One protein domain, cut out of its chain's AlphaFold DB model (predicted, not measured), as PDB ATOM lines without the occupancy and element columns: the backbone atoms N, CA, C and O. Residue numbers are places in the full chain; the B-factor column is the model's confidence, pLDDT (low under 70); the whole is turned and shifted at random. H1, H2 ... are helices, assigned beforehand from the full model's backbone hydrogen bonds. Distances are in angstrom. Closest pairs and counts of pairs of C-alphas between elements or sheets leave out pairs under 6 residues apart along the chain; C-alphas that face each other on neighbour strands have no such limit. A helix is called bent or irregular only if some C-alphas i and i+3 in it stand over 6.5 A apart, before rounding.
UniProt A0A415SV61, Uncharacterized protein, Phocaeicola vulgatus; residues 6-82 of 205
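What this domain is: This is residues 6 to 82 of the 205 residues of an uncharacterized protein of Phocaeicola vulgatus (UniProt A0A415SV61). Four fairly short helices stand in a loose ring round a common middle, with H1 and H2 at opposite sides and H3 and H4 at the two sides between them; H1 packs on H4 and H3, and H3 on H2, while the ring is only partly closed between H2 and H4, which are close but not clearly touching. Two long stretches with no named element lie at the two ends of the longest axis: residues 33 to 47 reach out beyond H2 and H3, and residues 68 to 82 follow H4. The printed part has 77 residues with four named helices, in the order H1, H2, H3, H4, and no named strand; the class is all helix. It is compact, with a radius of gyration of the C-alphas of 12.0 A and spans of 33 by 25 by 22 A.

Where its parts are: Find C-alpha 6 at (-16.618, 15.025, 36.688); from there H1, residues 6 to 19, the longest helix, runs 19.9 A to C-alpha 19 at (-26.047, 0.083, 45.895). Look next at H4, residues 57 to 67, which is 15.7 A long and ends at C-alpha 67 at (-13.697, 9.386, 49.427). H4 is irregular: C-alphas 58 and 61 are 7.3 A apart. H3 holds residues 48 to 53 over 8.5 A, and H2 holds residues 24 to 32 over 12.6 A.

How they stand to each other: Start at H1 and look to H4: they touch, with closest C-alphas Asn 6 and Ala 60 at 5.0 A, and run the same way at a steep tilt of 64 degrees. With residues 14 to 17 alone, H1 also touches H3; the closest C-alphas are those of Lys 14 and Met 53, 6.4 A apart. These two run opposite ways at a shallow tilt of 32 degrees, only just short of steep. Going on from H3, you meet H2: they touch, with closest C-alphas Lys 25 and Pro 48 at 5.6 A, and stand only just about perpendicular, at 72 degrees. H2 is close to but not clearly touching H1, with the C-alphas of Val 17 and Gln 24 closest at 6.5 A. It is also close to but not clearly touching H4, where the closest C-alphas, of Phe 31 and His 66, are 7.5 A apart. In the backbones of H1 and H3, every O i to N i+4 pair is within hydrogen-bond range; in H2 it is 4 of 5 and in H4 5 of 7.

The domain as a whole: The two C-alphas farthest apart are those of Glu 44 and Tyr 70, at 35.7 A. The printed part has no cut. The links from H1 to H2 and from H3 to H4 are tight, and the link from H2 to H3, with 15 residues, is long. The mean pLDDT of the printed part is 87.5; look for values under 70 at residues 34 to 35 and 74 to 78.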
ATOM      1  N   ASN A   6     -15.332  14.741  36.048       98.00
ATOM      2  CA  ASN A   6     -16.618  15.025  36.688       98.00
ATOM      3  C   ASN A   6     -17.671  13.959  36.375       98.00
ATOM      4  O   ASN A   6     -18.387  13.503  37.265       98.00
ATOM      5  N   GLN A   7     -17.745  13.529  35.114       98.06
ATOM      6  CA  GLN A   7     -18.685  12.498  34.682       98.06
ATOM      7  C   GLN A   7     -18.376  11.147  35.319       98.06
ATOM      8  O   GLN A   7     -19.294  10.471  35.782       98.06
ATOM      9  N   TYR A   8     -17.099  10.761  35.362       98.12
ATOM     10  CA  TYR A   8     -16.682   9.491  35.945       98.12
ATOM     11  C   TYR A   8     -17.015   9.431  37.438       98.12
ATOM     12  O   TYR A   8     -17.670   8.486  37.883       98.12
ATOM     13  N   VAL A   9     -16.627  10.461  38.198       97.81
ATOM     14  CA  VAL A   9     -16.888  10.531  39.643       97.81
ATOM     15  C   VAL A   9     -18.386  10.568  39.924       97.81
ATOM     16  O   VAL A   9     -18.858   9.818  40.775       97.81
ATOM     17  N   LEU A  10     -19.159  11.372  39.189       97.50
ATOM     18  CA  LEU A  10     -20.602  11.473  39.406       97.50
ATOM     19  C   LEU A  10     -21.343  10.171  39.072       97.50
ATOM     20  O   LEU A  10     -22.296   9.805  39.762       97.50
ATOM     21  N   ASN A  11     -20.933   9.471  38.014       97.00
ATOM     22  CA  ASN A  11     -21.533   8.188  37.654       97.00
ATOM     23  C   ASN A  11     -21.204   7.116  38.694       97.00
ATOM     24  O   ASN A  11     -22.113   6.412  39.132       97.00
ATOM     25  N   TRP A  12     -19.945   7.047  39.138       96.06
ATOM     26  CA  TRP A  12     -19.549   6.176  40.242       96.06
ATOM     27  C   TRP A  12     -20.338   6.492  41.517       96.06
ATOM     28  O   TRP A  12     -20.866   5.586  42.154       96.06
ATOM     29  N   TRP A  13     -20.478   7.774  41.856       95.12
ATOM     30  CA  TRP A  13     -21.196   8.233  43.041       95.12
ATOM     31  C   TRP A  13     -22.651   7.769  43.049       95.12
ATOM     32  O   TRP A  13     -23.113   7.179  44.024       95.12
ATOM     33  N   LYS A  14     -23.368   7.983  41.941       95.56
ATOM     34  CA  LYS A  14     -24.768   7.562  41.802       95.56
ATOM     35  C   LYS A  14     -24.915   6.052  41.951       95.56
ATOM     36  O   LYS A  14     -25.770   5.600  42.708       95.56
ATOM     37  N   GLU A  15     -24.054   5.283  41.289       95.00
ATOM     38  CA  GLU A  15     -24.044   3.825  41.414       95.00
ATOM     39  C   GLU A  15     -23.748   3.384  42.858       95.00
ATOM     40  O   GLU A  15     -24.417   2.499  43.393       95.00
ATOM     41  N   TYR A  16     -22.792   4.035  43.521       93.12
ATOM     42  CA  TYR A  16     -22.429   3.738  44.902       93.12
ATOM     43  C   TYR A  16     -23.592   4.012  45.869       93.12
ATOM     44  O   TYR A  16     -23.950   3.131  46.652       93.12
ATOM     45  N   VAL A  17     -24.243   5.176  45.773       92.81
ATOM     46  CA  VAL A  17     -25.408   5.549  46.601       92.81
ATOM     47  C   VAL A  17     -26.595   4.601  46.389       92.81
ATOM     48  O   VAL A  17     -27.280   4.238  47.352       92.81
ATOM     49  N   GLU A  18     -26.853   4.184  45.147       94.19
ATOM     50  CA  GLU A  18     -27.934   3.248  44.813       94.19
ATOM     51  C   GLU A  18     -27.688   1.841  45.371       94.19
ATOM     52  O   GLU A  18     -28.625   1.188  45.844       94.19
ATOM     53  N   ASN A  19     -26.434   1.388  45.366       92.50
ATOM     54  CA  ASN A  19     -26.047   0.083  45.895       92.50
ATOM     55  C   ASN A  19     -25.973   0.045  47.434       92.50
ATOM     56  O   ASN A  19     -26.014  -1.042  48.013       92.50
ATOM     57  N   HIS A  20     -25.965   1.209  48.099       90.81
ATOM     58  CA  HIS A  20     -25.803   1.345  49.553       90.81
ATOM     59  C   HIS A  20     -26.980   2.042  50.261       90.81
ATOM     60  O   HIS A  20     -26.788   3.013  50.998       90.81
ATOM     61  N   PRO A  21     -28.227   1.542  50.142       90.88
ATOM     62  CA  PRO A  21     -29.392   2.203  50.732       90.88
ATOM     63  C   PRO A  21     -29.365   2.280  52.264       90.88
ATOM     64  O   PRO A  21     -30.012   3.142  52.853       90.88
ATOM     65  N   ALA A  22     -28.626   1.385  52.925       89.19
ATOM     66  CA  ALA A  22     -28.482   1.398  54.378       89.19
ATOM     67  C   ALA A  22     -27.530   2.500  54.878       89.19
ATOM     68  O   ALA A  22     -27.662   2.926  56.026       89.19
ATOM     69  N   ASP A  23     -26.620   2.980  54.022       88.00
ATOM     70  CA  ASP A  23     -25.535   3.887  54.407       88.00
ATOM     71  C   ASP A  23     -25.790   5.343  54.001       88.00
ATOM     72  O   ASP A  23     -25.068   6.227  54.441       88.00
ATOM     73  N   GLN A  24     -26.853   5.635  53.246       89.56
ATOM     74  CA  GLN A  24     -27.176   6.978  52.734       89.56
ATOM     75  C   GLN A  24     -27.174   8.071  53.811       89.56
ATOM     76  O   GLN A  24     -26.620   9.146  53.608       89.56
ATOM     77  N   LYS A  25     -27.750   7.800  54.988       88.62
ATOM     78  CA  LYS A  25     -27.704   8.764  56.095       88.62
ATOM     79  C   LYS A  25     -26.259   9.067  56.509       88.62
ATOM     80  O   LYS A  25     -25.905  10.229  56.654       88.62
ATOM     81  N   ARG A  26     -25.442   8.025  56.669       86.25
ATOM     82  CA  ARG A  26     -24.036   8.155  57.052       86.25
ATOM     83  C   ARG A  26     -23.247   8.882  55.969       86.25
ATOM     84  O   ARG A  26     -22.485   9.773  56.296       86.25
ATOM     85  N   LEU A  27     -23.465   8.545  54.697       87.62
ATOM     86  CA  LEU A  27     -22.831   9.214  53.561       87.62
ATOM     87  C   LEU A  27     -23.147  10.710  53.545       87.62
ATOM     88  O   LEU A  27     -22.238  11.507  53.372       87.62
ATOM     89  N   MET A  28     -24.398  11.101  53.793       89.00
ATOM     90  CA  MET A  28     -24.769  12.513  53.919       89.00
ATOM     91  C   MET A  28     -24.070  13.191  55.105       89.00
ATOM     92  O   MET A  28     -23.560  14.297  54.951       89.00
ATOM     93  N   GLU A  29     -23.994  12.524  56.262       86.06
ATOM     94  CA  GLU A  29     -23.277  13.023  57.448       86.06
ATOM     95  C   GLU A  29     -21.783  13.281  57.169       86.06
ATOM     96  O   GLU A  29     -21.214  14.207  57.743       86.06
ATOM     97  N   LEU A  30     -21.157  12.532  56.250       82.38
ATOM     98  CA  LEU A  30     -19.771  12.780  55.830       82.38
ATOM     99  C   LEU A  30     -19.592  14.109  55.103       82.38
ATOM    100  O   LEU A  30     -18.572  14.758  55.304       82.38
ATOM    101  N   PHE A  31     -20.565  14.504  54.282       84.25
ATOM    102  CA  PHE A  31     -20.501  15.757  53.525       84.25
ATOM    103  C   PHE A  31     -20.772  16.982  54.399       84.25
ATOM    104  O   PHE A  31     -20.114  18.003  54.244       84.25
ATOM    105  N   ILE A  32     -21.749  16.903  55.307       84.88
ATOM    106  CA  ILE A  32     -22.121  18.055  56.152       84.88
ATOM    107  C   ILE A  32     -21.198  18.217  57.375       84.88
ATOM    108  O   ILE A  32     -21.077  19.301  57.934       84.88
ATOM    109  N   GLY A  33     -20.496  17.150  57.773       75.56
ATOM    110  CA  GLY A  33     -19.529  17.167  58.868       75.56
ATOM    111  C   GLY A  33     -20.133  16.980  60.268       75.56
ATOM    112  O   GLY A  33     -21.337  17.084  60.494       75.56
ATOM    113  N   GLU A  34     -19.266  16.685  61.246       68.31
ATOM    114  CA  GLU A  34     -19.661  16.240  62.599       68.31
ATOM    115  C   GLU A  34     -20.388  17.294  63.456       68.31
ATOM    116  O   GLU A  34     -21.011  16.948  64.464       68.31
ATOM    117  N   GLU A  35     -20.282  18.581  63.114       67.88
ATOM    118  CA  GLU A  35     -20.883  19.673  63.895       67.88
ATOM    119  C   GLU A  35     -22.340  19.974  63.499       67.88
ATOM    120  O   GLU A  35     -22.988  20.804  64.144       67.88
ATOM    121  N   GLU A  36     -22.871  19.295  62.481       75.12
ATOM    122  CA  GLU A  36     -24.147  19.630  61.849       75.12
ATOM    123  C   GLU A  36     -25.168  18.486  61.926       75.12
ATOM    124  O   GLU A  36     -24.825  17.317  62.113       75.12
ATOM    125  N   THR A  37     -26.458  18.825  61.835       79.69
ATOM    126  CA  THR A  37     -27.538  17.829  61.834       79.69
ATOM    127  C   THR A  37     -28.160  17.711  60.452       79.69
ATOM    128  O   THR A  37     -28.422  18.717  59.796       79.69
ATOM    129  N   ILE A  38     -28.420  16.478  60.005       84.19
ATOM    130  CA  ILE A  38     -29.021  16.222  58.686       84.19
ATOM    131  C   ILE A  38     -30.371  16.930  58.521       84.19
ATOM    132  O   ILE A  38     -30.749  17.286  57.410       84.19
ATOM    133  N   GLU A  39     -31.103  17.150  59.619       83.06
ATOM    134  CA  GLU A  39     -32.411  17.800  59.608       83.06
ATOM    135  C   GLU A  39     -32.350  19.270  59.167       83.06
ATOM    136  O   GLU A  39     -33.360  19.790  58.699       83.06
ATOM    137  N   ASP A  40     -31.192  19.927  59.281       85.00
ATOM    138  CA  ASP A  40     -31.003  21.311  58.831       85.00
ATOM    139  C   ASP A  40     -30.808  21.418  57.304       85.00
ATOM    140  O   ASP A  40     -30.935  22.508  56.743       85.00
ATOM    141  N   TYR A  41     -30.530  20.292  56.637       85.19
ATOM    142  CA  TYR A  41     -30.201  20.208  55.209       85.19
ATOM    143  C   TYR A  41     -31.286  19.575  54.343       85.19
ATOM    144  O   TYR A  41     -31.197  19.664  53.121       85.19
ATOM    145  N   LEU A  42     -32.279  18.931  54.959       89.50
ATOM    146  CA  LEU A  42     -33.384  18.296  54.251       89.50
ATOM    147  C   LEU A  42     -34.590  19.231  54.184       89.50
ATOM    148  O   LEU A  42     -35.094  19.698  55.210       89.50
ATOM    149  N   ASP A  43     -35.107  19.435  52.977       88.81
ATOM    150  CA  ASP A  43     -36.407  20.066  52.782       88.81
ATOM    151  C   ASP A  43     -37.553  19.172  53.312       88.81
ATOM    152  O   ASP A  43     -37.407  17.969  53.555       88.81
ATOM    153  N   GLU A  44     -38.748  19.749  53.511       88.19
ATOM    154  CA  GLU A  44     -39.903  19.006  54.038       88.19
ATOM    155  C   GLU A  44     -40.263  17.807  53.139       88.19
ATOM    156  O   GLU A  44     -40.830  17.956  52.056       88.19
ATOM    157  N   GLY A  45     -39.984  16.598  53.636       86.00
ATOM    158  CA  GLY A  45     -40.253  15.341  52.935       86.00
ATOM    159  C   GLY A  45     -39.103  14.833  52.062       86.00
ATOM    160  O   GLY A  45     -39.258  13.766  51.469       86.00
ATOM    161  N   GLU A  46     -37.979  15.548  52.007       93.81
ATOM    162  CA  GLU A  46     -36.747  15.098  51.361       93.81
ATOM    163  C   GLU A  46     -36.066  13.999  52.186       93.81
ATOM    164  O   GLU A  46     -36.071  14.013  53.423       93.81
ATOM    165  N   THR A  47     -35.495  13.011  51.502       93.38
ATOM    166  CA  THR A  47     -34.715  11.941  52.127       93.38
ATOM    167  C   THR A  47     -33.216  12.135  51.883       93.38
ATOM    168  O   THR A  47     -32.839  12.782  50.908       93.38
ATOM    169  N   PRO A  48     -32.329  11.514  52.688       92.38
ATOM    170  CA  PRO A  48     -30.895  11.512  52.394       92.38
ATOM    171  C   PRO A  48     -30.566  10.998  50.987       92.38
ATOM    172  O   PRO A  48     -29.649  11.500  50.355       92.38
ATOM    173  N   TYR A  49     -31.331  10.032  50.465       93.75
ATOM    174  CA  TYR A  49     -31.178   9.579  49.082       93.75
ATOM    175  C   TYR A  49     -31.400  10.712  48.081       93.75
ATOM    176  O   TYR A  49     -30.570  10.910  47.201       93.75
ATOM    177  N   ASP A  50     -32.503  11.454  48.224       94.38
ATOM    178  CA  ASP A  50     -32.842  12.548  47.312       94.38
ATOM    179  C   ASP A  50     -31.740  13.616  47.319       94.38
ATOM    180  O   ASP A  50     -31.287  14.028  46.253       94.38
ATOM    181  N   TRP A  51     -31.234  13.959  48.509       94.75
ATOM    182  CA  TRP A  51     -30.143  14.918  48.689       94.75
ATOM    183  C   TRP A  51     -28.831  14.449  48.036       94.75
ATOM    184  O   TRP A  51     -28.207  15.184  47.274       94.75
ATOM    185  N   LEU A  52     -28.419  13.195  48.274       93.12
ATOM    186  CA  LEU A  52     -27.188  12.633  47.698       93.12
ATOM    187  C   LEU A  52     -27.272  12.510  46.170       93.12
ATOM    188  O   LEU A  52     -26.280  12.726  45.474       93.12
ATOM    189  N   MET A  53     -28.452  12.172  45.642       95.19
ATOM    190  CA  MET A  53     -28.693  12.044  44.202       95.19
ATOM    191  C   MET A  53     -28.877  13.391  43.496       95.19
ATOM    192  O   MET A  53     -28.783  13.441  42.266       95.19
ATOM    193  N   ALA A  54     -29.126  14.470  44.246       94.31
ATOM    194  CA  ALA A  54     -29.195  15.829  43.718       94.31
ATOM    195  C   ALA A  54     -27.817  16.399  43.341       94.31
ATOM    196  O   ALA A  54     -27.766  17.368  42.584       94.31
ATOM    197  N   LYS A  55     -26.725  15.784  43.821       92.56
ATOM    198  CA  LYS A  55     -25.346  16.149  43.472       92.56
ATOM    199  C   LYS A  55     -25.124  16.139  41.953       92.56
ATOM    200  O   LYS A  55     -25.580  15.237  41.237       92.56
ATOM    201  N   GLY A  56     -24.438  17.169  41.468       93.38
ATOM    202  CA  GLY A  56     -24.143  17.425  40.064       93.38
ATOM    203  C   GLY A  56     -22.669  17.222  39.709       93.38
ATOM    204  O   GLY A  56     -21.865  16.756  40.512       93.38
ATOM    205  N   GLU A  57     -22.305  17.553  38.469       91.31
ATOM    206  CA  GLU A  57     -20.906  17.478  38.016       91.31
ATOM    207  C   GLU A  57     -20.017  18.498  38.745       91.31
ATOM    208  O   GLU A  57     -18.819  18.277  38.889       91.31
ATOM    209  N   GLU A  58     -20.602  19.595  39.221       92.38
ATOM    210  CA  GLU A  58     -19.955  20.618  40.039       92.38
ATOM    211  C   GLU A  58     -19.503  20.109  41.415       92.38
ATOM    212  O   GLU A  58     -18.585  20.684  41.994       92.38
ATOM    213  N   ASP A  59     -20.109  19.030  41.915       94.81
ATOM    214  CA  ASP A  59     -19.768  18.422  43.202       94.81
ATOM    215  C   ASP A  59     -18.712  17.310  43.062       94.81
ATOM    216  O   ASP A  59     -18.300  16.715  44.053       94.81
ATOM    217  N   ALA A  60     -18.273  16.981  41.842       95.88
ATOM    218  CA  ALA A  60     -17.399  15.833  41.601       95.88
ATOM    219  C   ALA A  60     -16.051  15.926  42.331       95.88
ATOM    220  O   ALA A  60     -15.556  14.921  42.833       95.88
ATOM    221  N   GLU A  61     -15.460  17.117  42.406       94.50
ATOM    222  CA  GLU A  61     -14.210  17.333  43.140       94.50
ATOM    223  C   GLU A  61     -14.417  17.147  44.647       94.50
ATOM    224  O   GLU A  61     -13.674  16.398  45.271       94.50
ATOM    225  N   GLU A  62     -15.496  17.711  45.204       92.25
ATOM    226  CA  GLU A  62     -15.871  17.524  46.612       92.25
ATOM    227  C   GLU A  62     -16.082  16.038  46.933       92.25
ATOM    228  O   GLU A  62     -15.547  15.534  47.920       92.25
ATOM    229  N   ILE A  63     -16.825  15.315  46.085       93.62
ATOM    230  CA  ILE A  63     -17.023  13.868  46.223       93.62
ATOM    231  C   ILE A  63     -15.663  13.165  46.209       93.62
ATOM    232  O   ILE A  63     -15.353  12.401  47.119       93.62
ATOM    233  N   TYR A  64     -14.824  13.423  45.206       94.50
ATOM    234  CA  TYR A  64     -13.521  12.775  45.118       94.50
ATOM    235  C   TYR A  64     -12.675  13.026  46.369       94.50
ATOM    236  O   TYR A  64     -12.145  12.078  46.938       94.50
ATOM    237  N   GLU A  65     -12.585  14.266  46.845       91.12
ATOM    238  CA  GLU A  65     -11.790  14.617  48.022       91.12
ATOM    239  C   GLU A  65     -12.246  13.885  49.292       91.12
ATOM    240  O   GLU A  65     -11.406  13.441  50.078       91.12
ATOM    241  N   HIS A  66     -13.559  13.702  49.476       88.06
ATOM    242  CA  HIS A  66     -14.106  13.015  50.650       88.06
ATOM    243  C   HIS A  66     -13.805  11.513  50.668       88.06
ATOM    244  O   HIS A  66     -13.573  10.955  51.742       88.06
ATOM    245  N   PHE A  67     -13.814  10.850  49.506       88.56
ATOM    246  CA  PHE A  67     -13.697   9.386  49.427       88.56
ATOM    247  C   PHE A  67     -12.311   8.899  48.984       88.56
ATOM    248  O   PHE A  67     -11.866   7.834  49.414       88.56
ATOM    249  N   PHE A  68     -11.622   9.676  48.152       91.69
ATOM    250  CA  PHE A  68     -10.418   9.257  47.436       91.69
ATOM    251  C   PHE A  68      -9.252  10.238  47.532       91.69
ATOM    252  O   PHE A  68      -8.122   9.824  47.282       91.69
ATOM    253  N   GLY A  69      -9.488  11.496  47.908       87.19
ATOM    254  CA  GLY A  69      -8.420  12.477  48.082       87.19
ATOM    255  C   GLY A  69      -7.412  12.055  49.151       87.19
ATOM    256  O   GLY A  69      -7.717  11.271  50.056       87.19
ATOM    257  N   TYR A  70      -6.211  12.631  49.095       83.50
ATOM    258  CA  TYR A  70      -5.105  12.337  50.016       83.50
ATOM    259  C   TYR A  70      -5.491  12.383  51.513       83.50
ATOM    260  O   TYR A  70      -4.911  11.684  52.348       83.50
ATOM    261  N   ARG A  71      -6.482  13.209  51.876       81.75
ATOM    262  CA  ARG A  71      -6.961  13.398  53.259       81.75
ATOM    263  C   ARG A  71      -8.278  12.694  53.585       81.75
ATOM    264  O   ARG A  71      -8.803  12.929  54.674       81.75
ATOM    265  N   ALA A  72      -8.805  11.870  52.685       81.94
ATOM    266  CA  ALA A  72     -10.079  11.186  52.870       81.94
ATOM    267  C   ALA A  72     -10.095  10.357  54.169       81.94
ATOM    268  O   ALA A  72      -9.213   9.523  54.409       81.94
ATOM    269  N   ASP A  73     -11.118  10.555  55.006       74.38
ATOM    270  CA  ASP A  73     -11.334   9.711  56.181       74.38
ATOM    271  C   ASP A  73     -12.052   8.423  55.770       74.38
ATOM    272  O   ASP A  73     -13.273   8.362  55.620       74.38
ATOM    273  N   ARG A  74     -11.269   7.354  55.616       69.75
ATOM    274  CA  ARG A  74     -11.780   6.035  55.227       69.75
ATOM    275  C   ARG A  74     -12.332   5.214  56.392       69.75
ATOM    276  O   ARG A  74     -12.857   4.125  56.173       69.75
ATOM    277  N   SER A  75     -12.239   5.701  57.633       64.62
ATOM    278  CA  SER A  75     -12.685   4.959  58.827       64.62
ATOM    279  C   SER A  75     -14.204   4.762  58.895       64.62
ATOM    280  O   SER A  75     -14.716   3.984  59.709       64.62
ATOM    281  N   ILE A  76     -14.923   5.462  58.019       57.59
ATOM    282  CA  ILE A  76     -16.365   5.641  58.042       57.59
ATOM    283  C   ILE A  76     -17.091   5.066  56.819       57.59
ATOM    284  O   ILE A  76     -18.300   5.237  56.685       57.59
ATOM    285  N   LEU A  77     -16.385   4.311  55.979       64.75
ATOM    286  CA  LEU A  77     -16.872   3.869  54.671       64.75
ATOM    287  C   LEU A  77     -17.271   2.382  54.672       64.75
ATOM    288  O   LEU A  77     -16.901   1.636  55.582       64.75
ATOM    289  N   ALA A  78     -18.112   1.981  53.711       66.06
ATOM    290  CA  ALA A  78     -18.561   0.595  53.572       66.06
ATOM    291  C   ALA A  78     -17.391  -0.332  53.195       66.06
ATOM    292  O   ALA A  78     -16.409   0.108  52.596       66.06
ATOM    293  N   ASP A  79     -17.505  -1.619  53.534       72.06
ATOM    294  CA  ASP A  79     -16.435  -2.614  53.354       72.06
ATOM    295  C   ASP A  79     -16.011  -2.825  51.881       72.06
ATOM    296  O   ASP A  79     -14.982  -3.452  51.631       72.06
ATOM    297  N   ASP A  80     -16.799  -2.358  50.910       83.25
ATOM    298  CA  ASP A  80     -16.596  -2.551  49.470       83.25
ATOM    299  C   ASP A  80     -16.134  -1.289  48.720       83.25
ATOM    300  O   ASP A  80     -16.023  -1.317  47.491       83.25
ATOM    301  N   LEU A  81     -15.839  -0.194  49.431       87.62
ATOM    302  CA  LEU A  81     -15.245   0.983  48.809       87.62
ATOM    303  C   LEU A  81     -13.852   0.629  48.251       87.62
ATOM    304  O   LEU A  81     -13.014   0.125  49.008       87.62
ATOM    305  N   PRO A  82     -13.564   0.904  46.965       91.50
ATOM    306  CA  PRO A  82     -12.217   0.717  46.437       91.50
ATOM    307  C   PRO A  82     -11.228   1.662  47.130       91.50
ATOM    308  O   PRO A  82     -11.585   2.767  47.538       91.50
TER     309      PRO A  82